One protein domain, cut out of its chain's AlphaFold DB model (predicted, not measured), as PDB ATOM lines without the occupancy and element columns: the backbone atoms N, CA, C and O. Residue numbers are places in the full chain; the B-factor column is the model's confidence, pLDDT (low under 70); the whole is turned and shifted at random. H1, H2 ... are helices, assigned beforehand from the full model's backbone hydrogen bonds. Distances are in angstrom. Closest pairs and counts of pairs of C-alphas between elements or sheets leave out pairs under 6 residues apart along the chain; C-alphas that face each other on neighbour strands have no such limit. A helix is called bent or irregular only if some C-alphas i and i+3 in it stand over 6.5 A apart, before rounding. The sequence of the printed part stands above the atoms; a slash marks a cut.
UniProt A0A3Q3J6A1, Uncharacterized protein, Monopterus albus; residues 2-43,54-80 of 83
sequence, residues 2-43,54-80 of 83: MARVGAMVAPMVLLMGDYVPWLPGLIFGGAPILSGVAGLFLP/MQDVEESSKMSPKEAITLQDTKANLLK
ATOM      1  N   MET A   2      35.542   1.040 -30.746       77.69
ATOM      2  CA  MET A   2      35.863   1.184 -29.311       77.69
ATOM      3  C   MET A   2      35.155   0.187 -28.371       77.69
ATOM      4  O   MET A   2      35.784  -0.334 -27.458       77.69
ATOM      5  N   ALA A   3      33.892  -0.172 -28.633       81.75
ATOM      6  CA  ALA A   3      33.159  -1.154 -27.821       81.75
ATOM      7  C   ALA A   3      33.826  -2.545 -27.775       81.75
ATOM      8  O   ALA A   3      33.769  -3.230 -26.756       81.75
ATOM      9  N   ARG A   4      34.505  -2.963 -28.855       89.19
ATOM     10  CA  ARG A   4      35.202  -4.260 -28.885       89.19
ATOM     11  C   ARG A   4      36.464  -4.267 -28.030       89.19
ATOM     12  O   ARG A   4      36.780  -5.291 -27.438       89.19
ATOM     13  N   VAL A   5      37.149  -3.128 -27.936       87.75
ATOM     14  CA  VAL A   5      38.338  -2.977 -27.088       87.75
ATOM     15  C   VAL A   5      37.953  -3.158 -25.621       87.75
ATOM     16  O   VAL A   5      38.601  -3.921 -24.914       87.75
ATOM     17  N   GLY A   6      36.840  -2.558 -25.186       85.38
ATOM     18  CA  GLY A   6      36.325  -2.750 -23.828       85.38
ATOM     19  C   GLY A   6      36.028  -4.217 -23.501       85.38
ATOM     20  O   GLY A   6      36.431  -4.705 -22.448       85.38
ATOM     21  N   ALA A   7      35.410  -4.951 -24.434       87.25
ATOM     22  CA  ALA A   7      35.109  -6.372 -24.251       87.25
ATOM     23  C   ALA A   7      36.368  -7.257 -24.147       87.25
ATOM     24  O   ALA A   7      36.360  -8.241 -23.416       87.25
ATOM     25  N   MET A   8      37.455  -6.903 -24.843       91.56
ATOM     26  CA  MET A   8      38.743  -7.606 -24.735       91.56
ATOM     27  C   MET A   8      39.492  -7.273 -23.440       91.56
ATOM     28  O   MET A   8      40.146  -8.137 -22.865       91.56
ATOM     29  N   VAL A   9      39.393  -6.026 -22.973       87.19
ATOM     30  CA  VAL A   9      40.084  -5.554 -21.764       87.19
ATOM     31  C   VAL A   9      39.396  -6.051 -20.486       87.19
ATOM     32  O   VAL A   9      40.079  -6.333 -19.504       87.19
ATOM     33  N   ALA A  10      38.072  -6.231 -20.498       86.62
ATOM     34  CA  ALA A  10      37.287  -6.694 -19.351       86.62
ATOM     35  C   ALA A  10      37.825  -7.971 -18.658       86.62
ATOM     36  O   ALA A  10      38.091  -7.908 -17.456       86.62
ATOM     37  N   PRO A  11      38.043  -9.108 -19.352       86.75
ATOM     38  CA  PRO A  11      38.586 -10.312 -18.715       86.75
ATOM     39  C   PRO A  11      40.027 -10.123 -18.227       86.75
ATOM     40  O   PRO A  11      40.418 -10.725 -17.232       86.75
ATOM     41  N   MET A  12      40.804  -9.256 -18.883       85.31
ATOM     42  CA  MET A  12      42.194  -9.008 -18.507       85.31
ATOM     43  C   MET A  12      42.307  -8.185 -17.222       85.31
ATOM     44  O   MET A  12      43.154  -8.460 -16.376       85.31
ATOM     45  N   VAL A  13      41.401  -7.223 -17.033       85.00
ATOM     46  CA  VAL A  13      41.272  -6.468 -15.779       85.00
ATOM     47  C   VAL A  13      40.810  -7.372 -14.635       85.00
ATOM     48  O   VAL A  13      41.306  -7.226 -13.520       85.00
ATOM     49  N   LEU A  14      39.907  -8.321 -14.900       85.00
ATOM     50  CA  LEU A  14      39.466  -9.293 -13.894       85.00
ATOM     51  C   LEU A  14      40.613 -10.206 -13.439       85.00
ATOM     52  O   LEU A  14      40.796 -10.361 -12.238       85.00
ATOM     53  N   LEU A  15      41.428 -10.719 -14.369       85.25
ATOM     54  CA  LEU A  15      42.627 -11.508 -14.041       85.25
ATOM     55  C   LEU A  15      43.658 -10.706 -13.231       85.25
ATOM     56  O   LEU A  15      44.294 -11.226 -12.319       85.25
ATOM     57  N   MET A  16      43.826  -9.417 -13.540       80.06
ATOM     58  CA  MET A  16      44.721  -8.533 -12.784       80.06
ATOM     59  C   MET A  16      44.220  -8.281 -11.347       80.06
ATOM     60  O   MET A  16      45.003  -7.916 -10.465       80.06
ATOM     61  N   GLY A  17      42.923  -8.497 -11.101       79.88
ATOM     62  CA  GLY A  17      42.291  -8.406  -9.787       79.88
ATOM     63  C   GLY A  17      42.825  -9.405  -8.764       79.88
ATOM     64  O   GLY A  17      42.810  -9.095  -7.575       79.88
ATOM     65  N   ASP A  18      43.374 -10.539  -9.206       78.56
ATOM     66  CA  ASP A  18      43.974 -11.537  -8.311       78.56
ATOM     67  C   ASP A  18      45.249 -11.016  -7.625       78.56
ATOM     68  O   ASP A  18      45.572 -11.418  -6.507       78.56
ATOM     69  N   TYR A  19      45.956 -10.077  -8.260       78.56
ATOM     70  CA  TYR A  19      47.123  -9.410  -7.673       78.56
ATOM     71  C   TYR A  19      46.733  -8.173  -6.864       78.56
ATOM     72  O   TYR A  19      47.371  -7.850  -5.861       78.56
ATOM     73  N   VAL A  20      45.709  -7.450  -7.321       79.94
ATOM     74  CA  VAL A  20      45.299  -6.167  -6.749       79.94
ATOM     75  C   VAL A  20      43.764  -6.112  -6.658       79.94
ATOM     76  O   VAL A  20      43.108  -5.615  -7.575       79.94
ATOM     77  N   PRO A  21      43.164  -6.565  -5.543       77.44
ATOM     78  CA  PRO A  21      41.718  -6.806  -5.451       77.44
ATOM     79  C   PRO A  21      40.840  -5.547  -5.540       77.44
ATOM     80  O   PRO A  21      39.659  -5.637  -5.861       77.44
ATOM     81  N   TRP A  22      41.394  -4.356  -5.297       80.81
ATOM     82  CA  TRP A  22      40.660  -3.085  -5.404       80.81
ATOM     83  C   TRP A  22      40.605  -2.523  -6.836       80.81
ATOM     84  O   TRP A  22      39.778  -1.659  -7.133       80.81
ATOM     85  N   LEU A  23      41.459  -3.017  -7.737       84.88
ATOM     86  CA  LEU A  23      41.641  -2.462  -9.078       84.88
ATOM     87  C   LEU A  23      40.437  -2.705 -10.013       84.88
ATOM     88  O   LEU A  23      39.994  -1.746 -10.651       84.88
ATOM     89  N   PRO A  24      39.836  -3.915 -10.079       84.75
ATOM     90  CA  PRO A  24      38.665  -4.146 -10.922       84.75
ATOM     91  C   PRO A  24      37.464  -3.319 -10.460       84.75
ATOM     92  O   PRO A  24      36.780  -2.723 -11.286       84.75
ATOM     93  N   GLY A  25      37.238  -3.218  -9.145       85.06
ATOM     94  CA  GLY A  25      36.139  -2.430  -8.583       85.06
ATOM     95  C   GLY A  25      36.236  -0.945  -8.937       85.06
ATOM     96  O   GLY A  25      35.239  -0.334  -9.319       85.06
ATOM     97  N   LEU A  26      37.445  -0.376  -8.895       88.38
ATOM     98  CA  LEU A  26      37.678   1.015  -9.284       88.38
ATOM     99  C   LEU A  26      37.442   1.248 -10.783       88.38
ATOM    100  O   LEU A  26      36.873   2.268 -11.157       88.38
ATOM    101  N   ILE A  27      37.849   0.316 -11.648       88.69
ATOM    102  CA  ILE A  27      37.699   0.457 -13.104       88.69
ATOM    103  C   ILE A  27      36.238   0.256 -13.517       88.69
ATOM    104  O   ILE A  27      35.682   1.099 -14.217       88.69
ATOM    105  N   PHE A  28      35.593  -0.817 -13.056       87.12
ATOM    106  CA  PHE A  28      34.194  -1.102 -13.378       87.12
ATOM    107  C   PHE A  28      33.216  -0.134 -12.707       87.12
ATOM    108  O   PHE A  28      32.141   0.088 -13.251       87.12
ATOM    109  N   GLY A  29      33.567   0.465 -11.567       90.56
ATOM    110  CA  GLY A  29      32.763   1.510 -10.932       90.56
ATOM    111  C   GLY A  29      33.060   2.909 -11.476       90.56
ATOM    112  O   GLY A  29      32.151   3.652 -11.830       90.56
ATOM    113  N   GLY A  30      34.336   3.282 -11.574       92.75
ATOM    114  CA  GLY A  30      34.767   4.636 -11.925       92.75
ATOM    115  C   GLY A  30      34.648   4.968 -13.411       92.75
ATOM    116  O   GLY A  30      34.234   6.076 -13.754       92.75
ATOM    117  N   ALA A  31      34.957   4.022 -14.305       89.06
ATOM    118  CA  ALA A  31      34.871   4.259 -15.748       89.06
ATOM    119  C   ALA A  31      33.443   4.613 -16.217       89.06
ATOM    120  O   ALA A  31      33.300   5.615 -16.922       89.06
ATOM    121  N   PRO A  32      32.376   3.888 -15.822       87.69
ATOM    122  CA  PRO A  32      31.012   4.285 -16.164       87.69
ATOM    123  C   PRO A  32      30.545   5.564 -15.467       87.69
ATOM    124  O   PRO A  32      29.747   6.275 -16.062       87.69
ATOM    125  N   ILE A  33      31.046   5.918 -14.276       91.69
ATOM    126  CA  ILE A  33      30.730   7.221 -13.659       91.69
ATOM    127  C   ILE A  33      31.285   8.356 -14.523       91.69
ATOM    128  O   ILE A  33      30.543   9.261 -14.894       91.69
ATOM    129  N   LEU A  34      32.561   8.284 -14.910       88.44
ATOM    130  CA  LEU A  34      33.176   9.276 -15.800       88.44
ATOM    131  C   LEU A  34      32.489   9.308 -17.169       88.44
ATOM    132  O   LEU A  34      32.228  10.385 -17.703       88.44
ATOM    133  N   SER A  35      32.148   8.139 -17.713       86.44
ATOM    134  CA  SER A  35      31.394   8.027 -18.962       86.44
ATOM    135  C   SER A  35      29.984   8.596 -18.841       86.44
ATOM    136  O   SER A  35      29.496   9.180 -19.797       86.44
ATOM    137  N   GLY A  36      29.319   8.414 -17.702       87.38
ATOM    138  CA  GLY A  36      27.991   8.947 -17.427       87.38
ATOM    139  C   GLY A  36      28.030  10.463 -17.305       87.38
ATOM    140  O   GLY A  36      27.222  11.133 -17.930       87.38
ATOM    141  N   VAL A  37      29.028  11.012 -16.608       87.38
ATOM    142  CA  VAL A  37      29.265  12.463 -16.534       87.38
ATOM    143  C   VAL A  37      29.571  13.041 -17.918       87.38
ATOM    144  O   VAL A  37      29.008  14.064 -18.293       87.38
ATOM    145  N   ALA A  38      30.402  12.368 -18.718       82.94
ATOM    146  CA  ALA A  38      30.621  12.742 -20.115       82.94
ATOM    147  C   ALA A  38      29.353  12.563 -20.976       82.94
ATOM    148  O   ALA A  38      29.146  13.303 -21.930       82.94
ATOM    149  N   GLY A  39      28.485  11.615 -20.626       79.81
ATOM    150  CA  GLY A  39      27.175  11.404 -21.236       79.81
ATOM    151  C   GLY A  39      26.156  12.481 -20.866       79.81
ATOM    152  O   GLY A  39      25.308  12.794 -21.684       79.81
ATOM    153  N   LEU A  40      26.274  13.127 -19.704       74.94
ATOM    154  CA  LEU A  40      25.511  14.345 -19.397       74.94
ATOM    155  C   LEU A  40      25.949  15.523 -20.281       74.94
ATOM    156  O   LEU A  40      25.194  16.471 -20.468       74.94
ATOM    157  N   PHE A  41      27.171  15.465 -20.820       67.44
ATOM    158  CA  PHE A  41      27.662  16.412 -21.820       67.44
ATOM    159  C   PHE A  41      27.183  16.076 -23.239       67.44
ATOM    160  O   PHE A  41      27.340  16.897 -24.142       67.44
ATOM    161  N   LEU A  42      26.582  14.899 -23.460       65.38
ATOM    162  CA  LEU A  42      25.736  14.704 -24.629       65.38
ATOM    163  C   LEU A  42      24.455  15.502 -24.359       65.38
ATOM    164  O   LEU A  42      23.723  15.144 -23.435       65.38
ATOM    165  N   PRO A  43      24.200  16.595 -25.107       55.56
ATOM    166  CA  PRO A  43      22.985  17.369 -24.940       55.56
ATOM    167  C   PRO A  43      21.826  16.402 -25.131       55.56
ATOM    168  O   PRO A  43      21.734  15.747 -26.168       55.56
ATOM    169  N   MET A  54      14.550   8.119 -45.364       58.03
ATOM    170  CA  MET A  54      15.899   7.636 -45.694       58.03
ATOM    171  C   MET A  54      16.828   8.751 -46.213       58.03
ATOM    172  O   MET A  54      18.023   8.716 -45.940       58.03
ATOM    173  N   GLN A  55      16.281   9.778 -46.880       56.03
ATOM    174  CA  GLN A  55      17.046  10.934 -47.376       56.03
ATOM    175  C   GLN A  55      17.662  11.797 -46.262       56.03
ATOM    176  O   GLN A  55      18.747  12.337 -46.455       56.03
ATOM    177  N   ASP A  56      17.023  11.901 -45.093       54.78
ATOM    178  CA  ASP A  56      17.515  12.727 -43.973       54.78
ATOM    179  C   ASP A  56      18.706  12.057 -43.247       54.78
ATOM    180  O   ASP A  56      19.595  12.702 -42.680       54.78
ATOM    181  N   VAL A  57      18.778  10.724 -43.348       56.94
ATOM    182  CA  VAL A  57      19.857   9.889 -42.798       56.94
ATOM    183  C   VAL A  57      21.126   9.963 -43.661       56.94
ATOM    184  O   VAL A  57      22.246   9.886 -43.140       56.94
ATOM    185  N   GLU A  58      20.970  10.145 -44.978       58.00
ATOM    186  CA  GLU A  58      22.080  10.259 -45.934       58.00
ATOM    187  C   GLU A  58      22.796  11.620 -45.863       58.00
ATOM    188  O   GLU A  58      24.017  11.674 -46.048       58.00
ATOM    189  N   GLU A  59      22.083  12.704 -45.544       55.56
ATOM    190  CA  GLU A  59      22.689  14.022 -45.296       55.56
ATOM    191  C   GLU A  59      23.363  14.090 -43.915       55.56
ATOM    192  O   GLU A  59      24.504  14.550 -43.804       55.56
ATOM    193  N   SER A  60      22.732  13.529 -42.876       54.16
ATOM    194  CA  SER A  60      23.287  13.511 -41.512       54.16
ATOM    195  C   SER A  60      24.532  12.627 -41.358       54.16
ATOM    196  O   SER A  60      25.411  12.941 -40.556       54.16
ATOM    197  N   SER A  61      24.679  11.559 -42.154       52.50
ATOM    198  CA  SER A  61      25.882  10.702 -42.117       52.50
ATOM    199  C   SER A  61      27.155  11.382 -42.635       52.50
ATOM    200  O   SER A  61      28.255  10.877 -42.399       52.50
ATOM    201  N   LYS A  62      27.040  12.512 -43.344       49.97
ATOM    202  CA  LYS A  62      28.195  13.280 -43.846       49.97
ATOM    203  C   LYS A  62      28.654  14.368 -42.877       49.97
ATOM    204  O   LYS A  62      29.752  14.899 -43.043       49.97
ATOM    205  N   MET A  63      27.850  14.691 -41.867       43.03
ATOM    206  CA  MET A  63      28.111  15.792 -40.952       43.03
ATOM    207  C   MET A  63      28.754  15.264 -39.663       43.03
ATOM    208  O   MET A  63      28.189  14.445 -38.941       43.03
ATOM    209  N   SER A  64      29.972  15.728 -39.378       47.62
ATOM    210  CA  SER A  64      30.695  15.402 -38.146       47.62
ATOM    211  C   SER A  64      29.832  15.711 -36.907       47.62
ATOM    212  O   SER A  64      29.161  16.747 -36.898       47.62
ATOM    213  N   PRO A  65      29.877  14.890 -35.834       53.88
ATOM    214  CA  PRO A  65      29.035  15.027 -34.634       53.88
ATOM    215  C   PRO A  65      29.020  16.417 -33.977       53.88
ATOM    216  O   PRO A  65      28.116  16.726 -33.208       53.88
ATOM    217  N   LYS A  66      30.012  17.266 -34.275       46.06
ATOM    218  CA  LYS A  66      30.068  18.661 -33.820       46.06
ATOM    219  C   LYS A  66      29.050  19.589 -34.493       46.06
ATOM    220  O   LYS A  66      28.614  20.526 -33.840       46.06
ATOM    221  N   GLU A  67      28.669  19.359 -35.747       52.81
ATOM    222  CA  GLU A  67      27.783  20.279 -36.484       52.81
ATOM    223  C   GLU A  67      26.292  20.000 -36.252       52.81
ATOM    224  O   GLU A  67      25.492  20.935 -36.189       52.81
ATOM    225  N   ALA A  68      25.921  18.739 -36.007       55.09
ATOM    226  CA  ALA A  68      24.546  18.369 -35.663       55.09
ATOM    227  C   ALA A  68      24.075  19.019 -34.345       55.09
ATOM    228  O   ALA A  68      22.912  19.400 -34.216       55.09
ATOM    229  N   ILE A  69      24.994  19.208 -33.391       57.38
ATOM    230  CA  ILE A  69      24.715  19.849 -32.098       57.38
ATOM    231  C   ILE A  69      24.425  21.354 -32.272       57.38
ATOM    232  O   ILE A  69      23.525  21.884 -31.626       57.38
ATOM    233  N   THR A  70      25.120  22.048 -33.180       54.78
ATOM    234  CA  THR A  70      24.974  23.506 -33.368       54.78
ATOM    235  C   THR A  70      23.708  23.899 -34.138       54.78
ATOM    236  O   THR A  70      23.109  24.944 -33.859       54.78
ATOM    237  N   LEU A  71      23.259  23.071 -35.089       60.69
ATOM    238  CA  LEU A  71      22.044  23.361 -35.860       60.69
ATOM    239  C   LEU A  71      20.760  23.093 -35.068       60.69
ATOM    240  O   LEU A  71      19.792  23.846 -35.209       60.69
ATOM    241  N   GLN A  72      20.765  22.071 -34.209       60.66
ATOM    242  CA  GLN A  72      19.669  21.806 -33.272       60.66
ATOM    243  C   GLN A  72      19.502  22.976 -32.285       60.66
ATOM    244  O   GLN A  72      18.388  23.475 -32.111       60.66
ATOM    245  N   ASP A  73      20.604  23.485 -31.723       58.19
ATOM    246  CA  ASP A  73      20.591  24.609 -30.774       58.19
ATOM    247  C   ASP A  73      20.040  25.902 -31.400       58.19
ATOM    248  O   ASP A  73      19.136  26.537 -30.853       58.19
ATOM    249  N   THR A  74      20.484  26.237 -32.616       66.69
ATOM    250  CA  THR A  74      20.023  27.441 -33.325       66.69
ATOM    251  C   THR A  74      18.522  27.372 -33.631       66.69
ATOM    252  O   THR A  74      17.787  28.322 -33.359       66.69
ATOM    253  N   LYS A  75      18.016  26.235 -34.130       61.84
ATOM    254  CA  LYS A  75      16.579  26.080 -34.425       61.84
ATOM    255  C   LYS A  75      15.719  26.099 -33.159       61.84
ATOM    256  O   LYS A  75      14.655  26.717 -33.160       61.84
ATOM    257  N   ALA A  76      16.191  25.496 -32.069       63.09
ATOM    258  CA  ALA A  76      15.497  25.504 -30.784       63.09
ATOM    259  C   ALA A  76      15.480  26.887 -30.105       63.09
ATOM    260  O   ALA A  76      14.620  27.134 -29.253       63.09
ATOM    261  N   ASN A  77      16.416  27.775 -30.454       59.34
ATOM    262  CA  ASN A  77      16.483  29.149 -29.957       59.34
ATOM    263  C   ASN A  77      15.638  30.110 -30.815       59.34
ATOM    264  O   ASN A  77      14.976  30.985 -30.269       59.34
ATOM    265  N   LEU A  78      15.546  29.886 -32.133       62.16
ATOM    266  CA  LEU A  78      14.657  30.646 -33.028       62.16
ATOM    267  C   LEU A  78      13.159  30.382 -32.812       62.16
ATOM    268  O   LEU A  78      12.341  31.197 -33.230       62.16
ATOM    269  N   LEU A  79      12.791  29.269 -32.175       62.06
ATOM    270  CA  LEU A  79      11.397  28.936 -31.852       62.06
ATOM    271  C   LEU A  79      10.954  29.429 -30.461       62.06
ATOM    272  O   LEU A  79       9.768  29.366 -30.150       62.06
ATOM    273  N   LYS A  80      11.873  29.948 -29.630       54.22
ATOM    274  CA  LYS A  80      11.570  30.544 -28.314       54.22
ATOM    275  C   LYS A  80      11.217  32.051 -28.270       54.22
ATOM    276  O   LYS A  80      10.700  32.449 -27.232       54.22
TER     277      LYS A  80
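This is residues 2 to 43 and 54 to 80 of the 83 residues of an uncharacterized protein of Monopterus albus (UniProt A0A3Q3J6A1). Two helices, H1 and H2, fold back on each other as a narrow, open V joined at one end; beyond a cut in the chain, two further helices, H3 and H4, make a loose corner that touches neither arm of the V. The printed part has 69 residues, with four named helices, H1 to H4 in chain order, and no named strand; the class is all helix. It is extended, with a radius of gyration of the C-alphas of 19.3 A, and spans 57 by 28 by 15 A, only just a rod.

Start at H1, residues 2 to 16, and go on through a short link to H2, residues 23 to 40. They touch, forming a helical hairpin, with residues 13 to 16 of H1 and 23 to 24 of H2 alone; their closest C-alphas, of Val 13 and Pro 24, are 6.0 A apart. They run opposite ways at a shallow tilt of 26 degrees. Past the cut, a tight link joins H3, residues 54 to 60, to H4, residues 65 to 78. These are close but not clearly touching, about perpendicular at 78 degrees; their closest C-alphas, of Ser 60 and Ala 68, are 7.7 A apart. H1 and H2 are each apart from H3 and H4. In H3 every O i to N i+4 pair is within hydrogen-bond range; in H1 9 of 11 are, in H2 12 of 14, in H4 8 of 10.

Find C-alpha 2 at (35.863, 1.184, -29.311); from there H1 runs 21.1 A. H1 is only just irregular: C-alphas 8 and 11 are 6.6 A apart. H2 runs 25.5 A, H3 10.3 A and H4 21.3 A, ending at C-alpha 78, (14.657, 30.646, -33.028).

The C-alphas farthest apart, of Tyr 19 and Leu 79, are 57.7 A apart. Residues 44 to 53 are not printed; C-alphas 43 and 54 are 24.0 A apart across the cut. Look for pLDDT under 70 at residues 41 to 43 and 54 to 80.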